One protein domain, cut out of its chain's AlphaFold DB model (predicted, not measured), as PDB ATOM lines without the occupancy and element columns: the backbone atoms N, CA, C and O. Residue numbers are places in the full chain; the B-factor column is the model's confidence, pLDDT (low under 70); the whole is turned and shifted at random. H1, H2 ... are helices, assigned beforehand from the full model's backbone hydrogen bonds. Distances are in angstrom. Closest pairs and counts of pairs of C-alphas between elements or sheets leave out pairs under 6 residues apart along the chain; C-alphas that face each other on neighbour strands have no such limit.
ATOM      1  N   LEU A  11     -53.060  52.093 -51.157       86.75
ATOM      2  CA  LEU A  11     -52.192  53.057 -50.476       86.75
ATOM      3  C   LEU A  11     -50.906  53.397 -51.252       86.75
ATOM      4  O   LEU A  11     -50.601  54.586 -51.347       86.75
ATOM      5  N   PRO A  12     -50.162  52.440 -51.846       87.31
ATOM      6  CA  PRO A  12     -48.972  52.773 -52.632       87.31
ATOM      7  C   PRO A  12     -49.293  53.646 -53.850       87.31
ATOM      8  O   PRO A  12     -48.609  54.635 -54.093       87.31
ATOM      9  N   GLU A  13     -50.380  53.345 -54.564       86.94
ATOM     10  CA  GLU A  13     -50.781  54.103 -55.754       86.94
ATOM     11  C   GLU A  13     -51.282  55.510 -55.403       86.94
ATOM     12  O   GLU A  13     -51.091  56.454 -56.169       86.94
ATOM     13  N   LEU A  14     -51.932  55.671 -54.247       86.44
ATOM     14  CA  LEU A  14     -52.387  56.974 -53.752       86.44
ATOM     15  C   LEU A  14     -51.216  57.872 -53.335       86.44
ATOM     16  O   LEU A  14     -51.286  59.087 -53.534       86.44
ATOM     17  N   ILE A  15     -50.140  57.278 -52.810       86.81
ATOM     18  CA  ILE A  15     -48.892  57.982 -52.499       86.81
ATOM     19  C   ILE A  15     -48.170  58.385 -53.791       86.81
ATOM     20  O   ILE A  15     -47.752  59.532 -53.913       86.81
ATOM     21  N   GLU A  16     -48.061  57.481 -54.770       85.94
ATOM     22  CA  GLU A  16     -47.442  57.772 -56.075       85.94
ATOM     23  C   GLU A  16     -48.174  58.890 -56.829       85.94
ATOM     24  O   GLU A  16     -47.542  59.765 -57.414       85.94
ATOM     25  N   LYS A  17     -49.512  58.911 -56.762       87.88
ATOM     26  CA  LYS A  17     -50.358  59.959 -57.360       87.88
ATOM     27  C   LYS A  17     -50.368  61.270 -56.556       87.88
ATOM     28  O   LYS A  17     -51.096  62.187 -56.928       87.88
ATOM     29  N   GLY A  18     -49.635  61.351 -55.441       84.25
ATOM     30  CA  GLY A  18     -49.560  62.535 -54.576       84.25
ATOM     31  C   GLY A  18     -50.855  62.873 -53.828       84.25
ATOM     32  O   GLY A  18     -50.964  63.952 -53.256       84.25
ATOM     33  N   LYS A  19     -51.842  61.966 -53.822       84.69
ATOM     34  CA  LYS A  19     -53.145  62.166 -53.163       84.69
ATOM     35  C   LYS A  19     -53.085  61.947 -51.652       84.69
ATOM     36  O   LYS A  19     -53.973  62.402 -50.940       84.69
ATOM     37  N   LEU A  20     -52.073  61.220 -51.185       86.81
ATOM     38  CA  LEU A  20     -51.863  60.882 -49.784       86.81
ATOM     39  C   LEU A  20     -50.386  61.069 -49.442       86.81
ATOM     40  O   LEU A  20     -49.509  60.579 -50.158       86.81
ATOM     41  N   THR A  21     -50.087  61.735 -48.330       87.50
ATOM     42  CA  THR A  21     -48.700  61.811 -47.867       87.50
ATOM     43  C   THR A  21     -48.274  60.488 -47.230       87.50
ATOM     44  O   THR A  21     -49.065  59.763 -46.620       87.50
ATOM     45  N   ARG A  22     -46.974  60.172 -47.298       86.50
ATOM     46  CA  ARG A  22     -46.418  58.959 -46.663       86.50
ATOM     47  C   ARG A  22     -46.720  58.901 -45.163       86.50
ATOM     48  O   ARG A  22     -46.982  57.830 -44.626       86.50
ATOM     49  N   LYS A  23     -46.704  60.051 -44.484       87.69
ATOM     50  CA  LYS A  23     -46.981  60.153 -43.046       87.69
ATOM     51  C   LYS A  23     -48.440  59.823 -42.725       87.69
ATOM     52  O   LYS A  23     -48.696  59.086 -41.777       87.69
ATOM     53  N   GLU A  24     -49.380  60.308 -43.531       87.81
ATOM     54  CA  GLU A  24     -50.804  59.980 -43.390       87.81
ATOM     55  C   GLU A  24     -51.064  58.492 -43.631       87.81
ATOM     56  O   GLU A  24     -51.790  57.872 -42.859       87.81
ATOM     57  N   ALA A  25     -50.407  57.890 -44.628       87.88
ATOM     58  CA  ALA A  25     -50.508  56.455 -44.895       87.88
ATOM     59  C   ALA A  25     -49.996  55.597 -43.726       87.88
ATOM     60  O   ALA A  25     -50.618  54.603 -43.354       87.88
ATOM     61  N   ILE A  26     -48.868  55.991 -43.125       90.25
ATOM     62  CA  ILE A  26     -48.295  55.309 -41.959       90.25
ATOM     63  C   ILE A  26     -49.237  55.422 -40.757       90.25
ATOM     64  O   ILE A  26     -49.499  54.416 -40.100       90.25
ATOM     65  N   ASN A  27     -49.772  56.617 -40.493       90.06
ATOM     66  CA  ASN A  27     -50.722  56.840 -39.404       90.06
ATOM     67  C   ASN A  27     -52.006  56.030 -39.604       90.06
ATOM     68  O   ASN A  27     -52.469  55.388 -38.667       90.06
ATOM     69  N   PHE A  28     -52.529  55.991 -40.830       89.62
ATOM     70  CA  PHE A  28     -53.698  55.187 -41.172       89.62
ATOM     71  C   PHE A  28     -53.465  53.699 -40.888       89.62
ATOM     72  O   PHE A  28     -54.258  53.067 -40.196       89.62
ATOM     73  N   ILE A  29     -52.343  53.138 -41.353       89.69
ATOM     74  CA  ILE A  29     -52.012  51.731 -41.093       89.69
ATOM     75  C   ILE A  29     -51.801  51.482 -39.591       89.69
ATOM     76  O   ILE A  29     -52.241  50.456 -39.079       89.69
ATOM     77  N   ALA A  30     -51.157  52.400 -38.869       89.62
ATOM     78  CA  ALA A  30     -50.955  52.288 -37.426       89.62
ATOM     79  C   ALA A  30     -52.285  52.277 -36.649       89.62
ATOM     80  O   ALA A  30     -52.473  51.437 -35.763       89.62
ATOM     81  N   GLU A  31     -53.225  53.157 -37.010       89.38
ATOM     82  CA  GLU A  31     -54.584  53.155 -36.464       89.38
ATOM     83  C   GLU A  31     -55.315  51.849 -36.782       89.38
ATOM     84  O   GLU A  31     -55.953  51.268 -35.902       89.38
ATOM     85  N   GLU A  32     -55.180  51.348 -38.008       87.69
ATOM     86  CA  GLU A  32     -55.833  50.116 -38.442       87.69
ATOM     87  C   GLU A  32     -55.272  48.885 -37.712       87.69
ATOM     88  O   GLU A  32     -56.031  48.007 -37.299       87.69
ATOM     89  N   ILE A  33     -53.957  48.838 -37.461       87.06
ATOM     90  CA  ILE A  33     -53.313  47.805 -36.631       87.06
ATOM     91  C   ILE A  33     -53.844  47.853 -35.194       87.06
ATOM     92  O   ILE A  33     -54.071  46.805 -34.582       87.06
ATOM     93  N   HIS A  34     -54.045  49.055 -34.649       86.88
ATOM     94  CA  HIS A  34     -54.537  49.232 -33.287       86.88
ATOM     95  C   HIS A  34     -56.011  48.824 -33.141       86.88
ATOM     96  O   HIS A  34     -56.355  48.105 -32.200       86.88
ATOM     97  N   ARG A  35     -56.871  49.256 -34.075       85.75
ATOM     98  CA  ARG A  35     -58.321  48.997 -34.059       85.75
ATOM     99  C   ARG A  35     -58.660  47.563 -34.458       85.75
ATOM    100  O   ARG A  35     -59.502  46.936 -33.820       85.75
ATOM    101  N   ASN A  36     -57.981  47.030 -35.473       85.25
ATOM    102  CA  ASN A  36     -58.294  45.743 -36.092       85.25
ATOM    103  C   ASN A  36     -57.075  44.795 -36.137       85.25
ATOM    104  O   ASN A  36     -56.681  44.331 -37.212       85.25
ATOM    105  N   PRO A  37     -56.494  44.403 -34.983       82.75
ATOM    106  CA  PRO A  37     -55.272  43.589 -34.932       82.75
ATOM    107  C   PRO A  37     -55.415  42.221 -35.626       82.75
ATOM    108  O   PRO A  37     -54.454  41.698 -36.197       82.75
ATOM    109  N   GLY A  38     -56.629  41.661 -35.645       79.94
ATOM    110  CA  GLY A  38     -56.923  40.390 -36.312       79.94
ATOM    111  C   GLY A  38     -56.681  40.414 -37.825       79.94
ATOM    112  O   GLY A  38     -56.251  39.405 -38.381       79.94
ATOM    113  N   LEU A  39     -56.853  41.569 -38.486       80.88
ATOM    114  CA  LEU A  39     -56.585  41.721 -39.926       80.88
ATOM    115  C   LEU A  39     -55.102  41.548 -40.273       80.88
ATOM    116  O   LEU A  39     -54.776  41.206 -41.413       80.88
ATOM    117  N   PHE A  40     -54.226  41.742 -39.286       81.00
ATOM    118  CA  PHE A  40     -52.774  41.624 -39.395       81.00
ATOM    119  C   PHE A  40     -52.234  40.381 -38.674       81.00
ATOM    120  O   PHE A  40     -51.040  40.290 -38.390       81.00
ATOM    121  N   LEU A  41     -53.110  39.410 -38.384       78.94
ATOM    122  CA  LEU A  41     -52.782  38.158 -37.695       78.94
ATOM    123  C   LEU A  41     -52.208  38.369 -36.283       78.94
ATOM    124  O   LEU A  41     -51.443  37.532 -35.794       78.94
ATOM    125  N   ILE A  42     -52.544  39.479 -35.620       78.88
ATOM    126  CA  ILE A  42     -52.129  39.793 -34.249       78.88
ATOM    127  C   ILE A  42     -53.233  39.335 -33.291       78.88
ATOM    128  O   ILE A  42     -54.402  39.682 -33.462       78.88
ATOM    129  N   SER A  43     -52.866  38.548 -32.274       74.81
ATOM    130  CA  SER A  43     -53.811  38.132 -31.231       74.81
ATOM    131  C   SER A  43     -54.296  39.344 -30.437       74.81
ATOM    132  O   SER A  43     -53.487  40.180 -30.032       74.81
ATOM    133  N   LYS A  44     -55.605  39.402 -30.160       66.19
ATOM    134  CA  LYS A  44     -56.221  40.458 -29.342       66.19
ATOM    135  C   LYS A  44     -55.698  40.488 -27.900       66.19
ATOM    136  O   LYS A  44     -55.782  41.526 -27.267       66.19
ATOM    137  N   GLN A  45     -55.151  39.380 -27.398       61.94
ATOM    138  CA  GLN A  45     -54.716  39.239 -26.001       61.94
ATOM    139  C   GLN A  45     -53.316  39.819 -25.713       61.94
ATOM    140  O   GLN A  45     -52.923  39.907 -24.557       61.94
ATOM    141  N   ASN A  46     -52.553  40.227 -26.736       70.94
ATOM    142  CA  ASN A  46     -51.166  40.686 -26.580       70.94
ATOM    143  C   ASN A  46     -51.039  42.212 -26.739       70.94
ATOM    144  O   ASN A  46     -50.378  42.693 -27.667       70.94
ATOM    145  N   ASP A  47     -51.661  42.976 -25.838       78.06
ATOM    146  CA  ASP A  47     -51.718  44.446 -25.915       78.06
ATOM    147  C   ASP A  47     -50.345  45.128 -25.869       78.06
ATOM    148  O   ASP A  47     -50.112  46.106 -26.585       78.06
ATOM    149  N   GLU A  48     -49.390  44.582 -25.117       81.38
ATOM    150  CA  GLU A  48     -48.033  45.130 -25.090       81.38
ATOM    151  C   GLU A  48     -47.301  44.950 -26.427       81.38
ATOM    152  O   GLU A  48     -46.614  45.853 -26.895       81.38
ATOM    153  N   ILE A  49     -47.433  43.774 -27.055       80.75
ATOM    154  CA  ILE A  49     -46.801  43.492 -28.354       80.75
ATOM    155  C   ILE A  49     -47.444  44.367 -29.431       80.75
ATOM    156  O   ILE A  49     -46.746  44.867 -30.308       80.75
ATOM    157  N   LYS A  50     -48.763  44.574 -29.354       83.94
ATOM    158  CA  LYS A  50     -49.502  45.479 -30.239       83.94
ATOM    159  C   LYS A  50     -48.986  46.914 -30.116       83.94
ATOM    160  O   LYS A  50     -48.694  47.532 -31.134       83.94
ATOM    161  N   SER A  51     -48.840  47.420 -28.894       86.25
ATOM    162  CA  SER A  51     -48.384  48.793 -28.633       86.25
ATOM    163  C   SER A  51     -46.959  49.023 -29.145       86.25
ATOM    164  O   SER A  51     -46.705  49.986 -29.867       86.25
ATOM    165  N   GLU A  52     -46.056  48.079 -28.873       87.62
ATOM    166  CA  GLU A  52     -44.673  48.117 -29.360       87.62
ATOM    167  C   GLU A  52     -44.595  48.024 -30.894       87.62
ATOM    168  O   GLU A  52     -43.821  48.732 -31.540       87.62
ATOM    169  N   LEU A  53     -45.426  47.179 -31.509       86.69
ATOM    170  CA  LEU A  53     -45.485  47.043 -32.963       86.69
ATOM    171  C   LEU A  53     -45.964  48.335 -33.635       86.69
ATOM    172  O   LEU A  53     -45.370  48.752 -34.628       86.69
ATOM    173  N   VAL A  54     -47.002  48.976 -33.087       88.88
ATOM    174  CA  VAL A  54     -47.498  50.276 -33.564       88.88
ATOM    175  C   VAL A  54     -46.402  51.333 -33.448       88.88
ATOM    176  O   VAL A  54     -46.127  52.030 -34.421       88.88
ATOM    177  N   PHE A  55     -45.713  51.402 -32.308       88.69
ATOM    178  CA  PHE A  55     -44.608  52.339 -32.103       88.69
ATOM    179  C   PHE A  55     -43.482  52.149 -33.135       88.69
ATOM    180  O   PHE A  55     -43.048  53.107 -33.782       88.69
ATOM    181  N   ARG A  56     -43.044  50.906 -33.366       85.00
ATOM    182  CA  ARG A  56     -42.025  50.602 -34.386       85.00
ATOM    183  C   ARG A  56     -42.490  50.925 -35.793       85.00
ATOM    184  O   ARG A  56     -41.688  51.390 -36.604       85.00
ATOM    185  N   PHE A  57     -43.760  50.676 -36.091       86.56
ATOM    186  CA  PHE A  57     -44.329  50.983 -37.394       86.56
ATOM    187  C   PHE A  57     -44.405  52.493 -37.636       86.56
ATOM    188  O   PHE A  57     -44.027  52.946 -38.708       86.56
ATOM    189  N   LEU A  58     -44.781  53.293 -36.637       87.81
ATOM    190  CA  LEU A  58     -44.740  54.755 -36.744       87.81
ATOM    191  C   LEU A  58     -43.315  55.272 -36.984       87.81
ATOM    192  O   LEU A  58     -43.116  56.196 -37.770       87.81
ATOM    193  N   LYS A  59     -42.314  54.651 -36.347       84.69
ATOM    194  CA  LYS A  59     -40.907  55.047 -36.487       84.69
ATOM    195  C   LYS A  59     -40.304  54.659 -37.838       84.69
ATOM    196  O   LYS A  59     -39.607  55.470 -38.430       84.69
ATOM    197  N   ASN A  60     -40.548  53.434 -38.307       82.88
ATOM    198  CA  ASN A  60     -39.838  52.828 -39.445       82.88
ATOM    199  C   ASN A  60     -40.752  52.445 -40.624       82.88
ATOM    200  O   ASN A  60     -40.308  51.800 -41.570       82.88
ATOM    201  N   GLY A  61     -42.035  52.805 -40.583       78.50
ATOM    202  CA  GLY A  61     -43.041  52.379 -41.561       78.50
ATOM    203  C   GLY A  61     -42.806  52.900 -42.977       78.50
ATOM    204  O   GLY A  61     -43.277  52.286 -43.929       78.50
ATOM    205  N   TYR A  62     -42.021  53.970 -43.139       84.06
ATOM    206  CA  TYR A  62     -41.622  54.491 -44.452       84.06
ATOM    207  C   TYR A  62     -40.915  53.429 -45.307       84.06
ATOM    208  O   TYR A  62     -41.168  53.339 -46.507       84.06
ATOM    209  N   PHE A  63     -40.132  52.551 -44.670       82.81
ATOM    210  CA  PHE A  63     -39.379  51.484 -45.329       82.81
ATOM    211  C   PHE A  63     -40.280  50.531 -46.123       82.81
ATOM    212  O   PHE A  63     -39.877  50.007 -47.161       82.81
ATOM    213  N   VAL A  64     -41.511  50.320 -45.646       86.12
ATOM    214  CA  VAL A  64     -42.497  49.452 -46.300       86.12
ATOM    215  C   VAL A  64     -42.855  50.004 -47.674       86.12
ATOM    216  O   VAL A  64     -42.934  49.241 -48.629       86.12
ATOM    217  N   PHE A  65     -43.018  51.317 -47.797       86.06
ATOM    218  CA  PHE A  65     -43.357  51.945 -49.070       86.06
ATOM    219  C   PHE A  65     -42.150  52.035 -50.006       86.06
ATOM    220  O   PHE A  65     -42.303  51.780 -51.193       86.06
ATOM    221  N   ASP A  66     -40.951  52.307 -49.482       82.44
ATOM    222  CA  ASP A  66     -39.735  52.432 -50.302       82.44
ATOM    223  C   ASP A  66     -39.305  51.110 -50.966       82.44
ATOM    224  O   ASP A  66     -38.691  51.114 -52.030       82.44
ATOM    225  N   HIS A  67     -39.618  49.973 -50.339       84.19
ATOM    226  CA  HIS A  67     -39.168  48.650 -50.791       84.19
ATOM    227  C   HIS A  67     -40.291  47.798 -51.387       84.19
ATOM    228  O   HIS A  67     -40.043  46.674 -51.831       84.19
ATOM    229  N   TYR A  68     -41.526  48.304 -51.396       87.06
ATOM    230  CA  TYR A  68     -42.629  47.595 -52.021       87.06
ATOM    231  C   TYR A  68     -42.492  47.634 -53.545       87.06
ATOM    232  O   TYR A  68     -42.354  48.690 -54.154       87.06
ATOM    233  N   LYS A  69     -42.575  46.458 -54.166       85.88
ATOM    234  CA  LYS A  69     -42.591  46.289 -55.617       85.88
ATOM    235  C   LYS A  69     -43.867  45.561 -56.016       85.88
ATOM    236  O   LYS A  69     -44.092  44.428 -55.585       85.88
ATOM    237  N   LYS A  70     -44.681  46.199 -56.861       86.75
ATOM    238  CA  LYS A  70     -45.991  45.685 -57.305       86.75
ATOM    239  C   LYS A  70     -45.901  44.315 -57.990       86.75
ATOM    240  O   LYS A  70     -46.823  43.513 -57.879       86.75
ATOM    241  N   GLU A  71     -44.763  44.025 -58.619       86.94
ATOM    242  CA  GLU A  71     -44.447  42.759 -59.298       86.94
ATOM    243  C   GLU A  71     -44.558  41.525 -58.386       86.94
ATOM    244  O   GLU A  71     -44.912  40.446 -58.848       86.94
ATOM    245  N   PHE A  72     -44.298  41.673 -57.082       78.94
ATOM    246  CA  PHE A  72     -44.238  40.551 -56.135       78.94
ATOM    247  C   PHE A  72     -45.569  40.277 -55.417       78.94
ATOM    248  O   PHE A  72     -45.646  39.395 -54.559       78.94
ATOM    249  N   GLY A  73     -46.632  41.013 -55.760       85.94
ATOM    250  CA  GLY A  73     -47.995  40.755 -55.294       85.94
ATOM    251  C   GLY A  73     -48.650  41.921 -54.553       85.94
ATOM    252  O   GLY A  73     -48.166  43.051 -54.530       85.94
ATOM    253  N   LYS A  74     -49.809  41.641 -53.941       89.25
ATOM    254  CA  LYS A  74     -50.659  42.651 -53.285       89.25
ATOM    255  C   LYS A  74     -49.968  43.278 -52.070       89.25
ATOM    256  O   LYS A  74     -49.442  42.560 -51.216       89.25
ATOM    257  N   PHE A  75     -50.062  44.604 -51.941       89.00
ATOM    258  CA  PHE A  75     -49.451  45.365 -50.847       89.00
ATOM    259  C   PHE A  75     -49.853  44.857 -49.460       89.00
ATOM    260  O   PHE A  75     -48.999  44.705 -48.589       89.00
ATOM    261  N   ARG A  76     -51.128  44.496 -49.257       87.12
ATOM    262  CA  ARG A  76     -51.595  43.932 -47.982       87.12
ATOM    263  C   ARG A  76     -50.791  42.703 -47.548       87.12
ATOM    264  O   ARG A  76     -50.455  42.582 -46.373       87.12
ATOM    265  N   ASN A  77     -50.456  41.806 -48.473       85.69
ATOM    266  CA  ASN A  77     -49.705  40.589 -48.153       85.69
ATOM    267  C   ASN A  77     -48.253  40.914 -47.789       85.69
ATOM    268  O   ASN A  77     -47.707  40.349 -46.839       85.69
ATOM    269  N   TYR A  78     -47.645  41.856 -48.510       86.81
ATOM    270  CA  TYR A  78     -46.313  42.367 -48.196       86.81
ATOM    271  C   TYR A  78     -46.270  43.020 -46.803       86.81
ATOM    272  O   TYR A  78     -45.413  42.684 -45.983       86.81
ATOM    273  N   LEU A  79     -47.258  43.863 -46.489       87.44
ATOM    274  CA  LEU A  79     -47.399  44.517 -45.189       87.44
ATOM    275  C   LEU A  79     -47.574  43.500 -44.050       87.44
ATOM    276  O   LEU A  79     -46.893  43.594 -43.031       87.44
ATOM    277  N   ILE A  80     -48.437  42.494 -44.224       85.38
ATOM    278  CA  ILE A  80     -48.628  41.421 -43.234       85.38
ATOM    279  C   ILE A  80     -47.318  40.657 -42.991       85.38
ATOM    280  O   ILE A  80     -46.977  40.372 -41.841       85.38
ATOM    281  N   SER A  81     -46.554  40.356 -44.044       81.75
ATOM    282  CA  SER A  81     -45.247  39.703 -43.916       81.75
ATOM    283  C   SER A  81     -44.258  40.570 -43.133       81.75
ATOM    284  O   SER A  81     -43.631  40.078 -42.194       81.75
ATOM    285  N   TYR A  82     -44.168  41.866 -43.440       85.12
ATOM    286  CA  TYR A  82     -43.325  42.805 -42.696       85.12
ATOM    287  C   TYR A  82     -43.694  42.850 -41.205       85.12
ATOM    288  O   TYR A  82     -42.840  42.652 -40.336       85.12
ATOM    289  N   LEU A  83     -44.981  43.025 -40.895       83.56
ATOM    290  CA  LEU A  83     -45.473  43.084 -39.517       83.56
ATOM    291  C   LEU A  83     -45.234  41.769 -38.764       83.56
ATOM    292  O   LEU A  83     -44.892  41.784 -37.579       83.56
ATOM    293  N   ARG A  84     -45.330  40.622 -39.446       80.19
ATOM    294  CA  ARG A  84     -44.994  39.312 -38.871       80.19
ATOM    295  C   ARG A  84     -43.529  39.245 -38.432       80.19
ATOM    296  O   ARG A  84     -43.263  38.758 -37.332       80.19
ATOM    297  N   TYR A  85     -42.591  39.724 -39.250       77.81
ATOM    298  CA  TYR A  85     -41.168  39.756 -38.887       77.81
ATOM    299  C   TYR A  85     -40.884  40.708 -37.725       77.81
ATOM    300  O   TYR A  85     -40.148  40.347 -36.803       77.81
ATOM    301  N   GLN A  86     -41.516  41.883 -37.714       80.44
ATOM    302  CA  GLN A  86     -41.395  42.828 -36.604       80.44
ATOM    303  C   GLN A  86     -41.905  42.220 -35.294       80.44
ATOM    304  O   GLN A  86     -41.208  42.245 -34.282       80.44
ATOM    305  N   ARG A  87     -43.061  41.551 -35.328       80.88
ATOM    306  CA  ARG A  87     -43.602  40.832 -34.170       80.88
ATOM    307  C   ARG A  87     -42.653  39.753 -33.647       80.88
ATOM    308  O   ARG A  87     -42.463  39.637 -32.440       80.88
ATOM    309  N   LEU A  88     -42.065  38.952 -34.539       75.31
ATOM    310  CA  LEU A  88     -41.091  37.925 -34.148       75.31
ATOM    311  C   LEU A  88     -39.839  38.540 -33.515       75.31
ATOM    312  O   LEU A  88     -39.285  37.963 -32.584       75.31
ATOM    313  N   THR A  89     -39.415  39.705 -33.999       75.69
ATOM    314  CA  THR A  89     -38.266  40.441 -33.457       75.69
ATOM    315  C   THR A  89     -38.561  40.948 -32.048       75.69
ATOM    316  O   THR A  89     -37.810  40.625 -31.133       75.69
ATOM    317  N   ILE A  90     -39.710  41.604 -31.842       77.88
ATOM    318  CA  ILE A  90     -40.177  42.048 -30.516       77.88
ATOM    319  C   ILE A  90     -40.246  40.866 -29.541       77.88
ATOM    320  O   ILE A  90     -39.763  40.949 -28.417       77.88
ATOM    321  N   HIS A  91     -40.816  39.737 -29.974       75.19
ATOM    322  CA  HIS A  91     -40.913  38.546 -29.133       75.19
ATOM    323  C   HIS A  91     -39.533  37.997 -28.748       75.19
ATOM    324  O   HIS A  91     -39.338  37.554 -27.618       75.19
ATOM    325  N   ARG A  92     -38.566  37.998 -29.674       73.00
ATOM    326  CA  ARG A  92     -37.190  37.576 -29.381       73.00
ATOM    327  C   ARG A  92     -36.544  38.509 -28.366       73.00
ATOM    328  O   ARG A  92     -36.002  38.018 -27.388       73.00
ATOM    329  N   GLU A  93     -36.633  39.819 -28.569       77.12
ATOM    330  CA  GLU A  93     -36.049  40.825 -27.674       77.12
ATOM    331  C   GLU A  93     -36.630  40.738 -26.262       77.12
ATOM    332  O   GLU A  93     -35.866  40.562 -25.316       77.12
ATOM    333  N   LYS A  94     -37.963  40.714 -26.120       78.31
ATOM    334  CA  LYS A  94     -38.621  40.529 -24.816       78.31
ATOM    335  C   LYS A  94     -38.240  39.209 -24.150       78.31
ATOM    336  O   LYS A  94     -38.070  39.145 -22.938       78.31
ATOM    337  N   PHE A  95     -38.101  38.134 -24.927       73.06
ATOM    338  CA  PHE A  95     -37.626  36.860 -24.395       73.06
ATOM    339  C   PHE A  95     -36.191  36.975 -23.860       73.06
ATOM    340  O   PHE A  95     -35.923  36.498 -22.761       73.06
ATOM    341  N   TYR A  96     -35.280  37.618 -24.597       69.44
ATOM    342  CA  TYR A  96     -33.903  37.826 -24.143       69.44
ATOM    343  C   TYR A  96     -33.830  38.705 -22.896       69.44
ATOM    344  O   TYR A  96     -33.113  38.347 -21.968       69.44
ATOM    345  N   GLU A  97     -34.597  39.792 -22.849       76.75
ATOM    346  CA  GLU A  97     -34.683  40.682 -21.691       76.75
ATOM    347  C   GLU A  97     -35.213  39.941 -20.455       76.75
ATOM    348  O   GLU A  97     -34.604  39.985 -19.390       76.75
ATOM    349  N   ASN A  98     -36.284  39.157 -20.607       73.38
ATOM    350  CA  ASN A  98     -36.835  38.351 -19.519       73.38
ATOM    351  C   ASN A  98     -35.855  37.285 -19.018       73.38
ATOM    352  O   ASN A  98     -35.745  37.077 -17.811       73.38
ATOM    353  N   VAL A  99     -35.143  36.604 -19.920       66.44
ATOM    354  CA  VAL A  99     -34.107  35.632 -19.539       66.44
ATOM    355  C   VAL A  99     -32.963  36.337 -18.821       66.44
ATOM    356  O   VAL A  99     -32.551  35.889 -17.760       66.44
ATOM    357  N   GLN A 100     -32.493  37.470 -19.339       67.50
ATOM    358  CA  GLN A 100     -31.425  38.249 -18.725       67.50
ATOM    359  C   GLN A 100     -31.814  38.734 -17.320       67.50
ATOM    360  O   GLN A 100     -31.047  38.544 -16.377       67.50
ATOM    361  N   ASN A 101     -33.024  39.268 -17.152       71.81
ATOM    362  CA  ASN A 101     -33.549  39.702 -15.857       71.81
ATOM    363  C   ASN A 101     -33.663  38.537 -14.867       71.81
ATOM    364  O   ASN A 101     -33.273  38.689 -13.708       71.81
ATOM    365  N   ARG A 102     -34.125  37.362 -15.318       67.75
ATOM    366  CA  ARG A 102     -34.175  36.131 -14.506       67.75
ATOM    367  C   ARG A 102     -32.792  35.629 -14.120       67.75
ATOM    368  O   ARG A 102     -32.586  35.258 -12.971       67.75
ATOM    369  N   THR A 103     -31.838  35.649 -15.045       62.22
ATOM    370  CA  THR A 103     -30.452  35.272 -14.768       62.22
ATOM    371  C   THR A 103     -29.827  36.211 -13.735       62.22
ATOM    372  O   THR A 103     -29.209  35.730 -12.793       62.22
ATOM    373  N   TYR A 104     -30.022  37.530 -13.844       63.97
ATOM    374  CA  TYR A 104     -29.512  38.482 -12.849       63.97
ATOM    375  C   TYR A 104     -30.156  38.313 -11.471       63.97
ATOM    376  O   TYR A 104     -29.452  38.329 -10.465       63.97
ATOM    377  N   THR A 105     -31.473  38.107 -11.407       62.09
ATOM    378  CA  THR A 105     -32.146  37.846 -10.122       62.09
ATOM    379  C   THR A 105     -31.754  36.494  -9.530       62.09
ATOM    380  O   THR A 105     -31.574  36.400  -8.322       62.09
ATOM    381  N   GLY A 106     -31.565  35.459 -10.352       58.41
ATOM    382  CA  GLY A 106     -31.066  34.154  -9.911       58.41
ATOM    383  C   GLY A 106     -29.627  34.211  -9.392       58.41
ATOM    384  O   GLY A 106     -29.332  33.631  -8.355       58.41
ATOM    385  N   LEU A 107     -28.753  34.966 -10.061       58.12
ATOM    386  CA  LEU A 107     -27.390  35.249  -9.600       58.12
ATOM    387  C   LEU A 107     -27.366  35.967  -8.253       58.12
ATOM    388  O   LEU A 107     -26.587  35.594  -7.389       58.12
ATOM    389  N   SER A 108     -28.229  36.970  -8.067       55.94
ATOM    390  CA  SER A 108     -28.334  37.693  -6.797       55.94
ATOM    391  C   SER A 108     -28.736  36.770  -5.647       55.94
ATOM    392  O   SER A 108     -28.204  36.903  -4.551       55.94
ATOM    393  N   LYS A 109     -29.642  35.816  -5.903       57.69
ATOM    394  CA  LYS A 109     -30.051  34.812  -4.912       57.69
ATOM    395  C   LYS A 109     -28.931  33.827  -4.589       57.69
ATOM    396  O   LYS A 109     -28.731  33.524  -3.424       57.69
ATOM    397  N   LEU A 110     -28.172  33.382  -5.592       54.72
ATOM    398  CA  LEU A 110     -26.996  32.532  -5.373       54.72
ATOM    399  C   LEU A 110     -25.898  33.266  -4.586       54.72
ATOM    400  O   LEU A 110     -25.308  32.677  -3.694       54.72
ATOM    401  N   ASP A 111     -25.659  34.555  -4.853       55.53
ATOM    402  CA  ASP A 111     -24.717  35.384  -4.079       55.53
ATOM    403  C   ASP A 111     -25.174  35.576  -2.618       55.53
ATOM    404  O   ASP A 111     -24.345  35.669  -1.708       55.53
ATOM    405  N   GLU A 112     -26.488  35.661  -2.380       53.56
ATOM    406  CA  GLU A 112     -27.080  35.681  -1.037       53.56
ATOM    407  C   GLU A 112     -26.934  34.328  -0.337       53.56
ATOM    408  O   GLU A 112     -26.475  34.299   0.802       53.56
TER     409      GLU A 112
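AT A GLANCE: This is residues 11 to 112 of the 357 residues of an uncharacterized protein of Treponema porcinum (UniProt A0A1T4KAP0). Picture a small head of helices and one long helix, H6, which runs along the head with its first part and sticks out beyond it as an arm, residues 95 to 112. In the head H2 and H4 lie side by side and run opposite ways, H4 crosses H6 steeply, and H1 and H5 sit at the end away from the arm, with the little H3 near H2 and H6. The printed part has 102 residues with six named helices, H1 to H6 in order along the chain, and no named strand: the class is all helix. The whole is loose, with a radius of gyration of the C-alphas of 17.8 A, and spans 66 by 24 by 22 A, the arm giving much of the length.

IN THESE COORDINATES: Find C-alpha 75 at (-49.451, 45.365, -50.847); from there H6, residues 75 to 112, runs 55.5 A to C-alpha 112 at (-27.080, 35.681, -1.037). Look next at H4, residues 47 to 60, 19.9 A long, and H2, residues 22 to 35, 20.0 A long. The shorter helices are H1, residues 11 to 16, which begins at C-alpha 11 at (-52.192, 53.057, -50.476), H3, residues 37 to 40, and H5, residues 62 to 67.

HOW THE PARTS SIT: Start at residues 83 to 91 of H6, which alone touch H4, through its residues 49 to 53; the closest C-alphas, of Leu 53 and Arg 87, are 6.6 A apart, and the helices run opposite ways at a steep tilt of 61 degrees. H4 touches H2 at a shallow tilt of 6 degrees, opposite ways, the closest C-alphas being those of Ala 30 and Val 54, 5.6 A apart. H2 is the hub, touching three helices. With residues 22 to 25 it only just touches H1, with 3 pairs of C-alphas within 8 A, the closest being Ile 15 and Arg 22 at 6.4 A; H1 and H2 form a helical hairpin, at a shallow tilt of 5 degrees. H2 and H6 are apart. H3 is close to H6 but not clearly touching, with the C-alphas of Phe 40 and Ile 80 closest at 5.7 A. Every O i to N i+4 pair is within hydrogen-bond range in H1, H2, H4, H5 and H6; H3 is too short for such a pair.

THE WHOLE: Look for the two farthest C-alphas at Lys 17 and Glu 112, 65.6 A apart. Without residues 95 to 112, which stand free, the body spans 38 by 24 by 20 A. The printed part has no cut, and no link is long. The mean pLDDT of the printed part is 80.1; it is under 70 at residues 44 to 45, 96, 99 to 100 and 102 to 112.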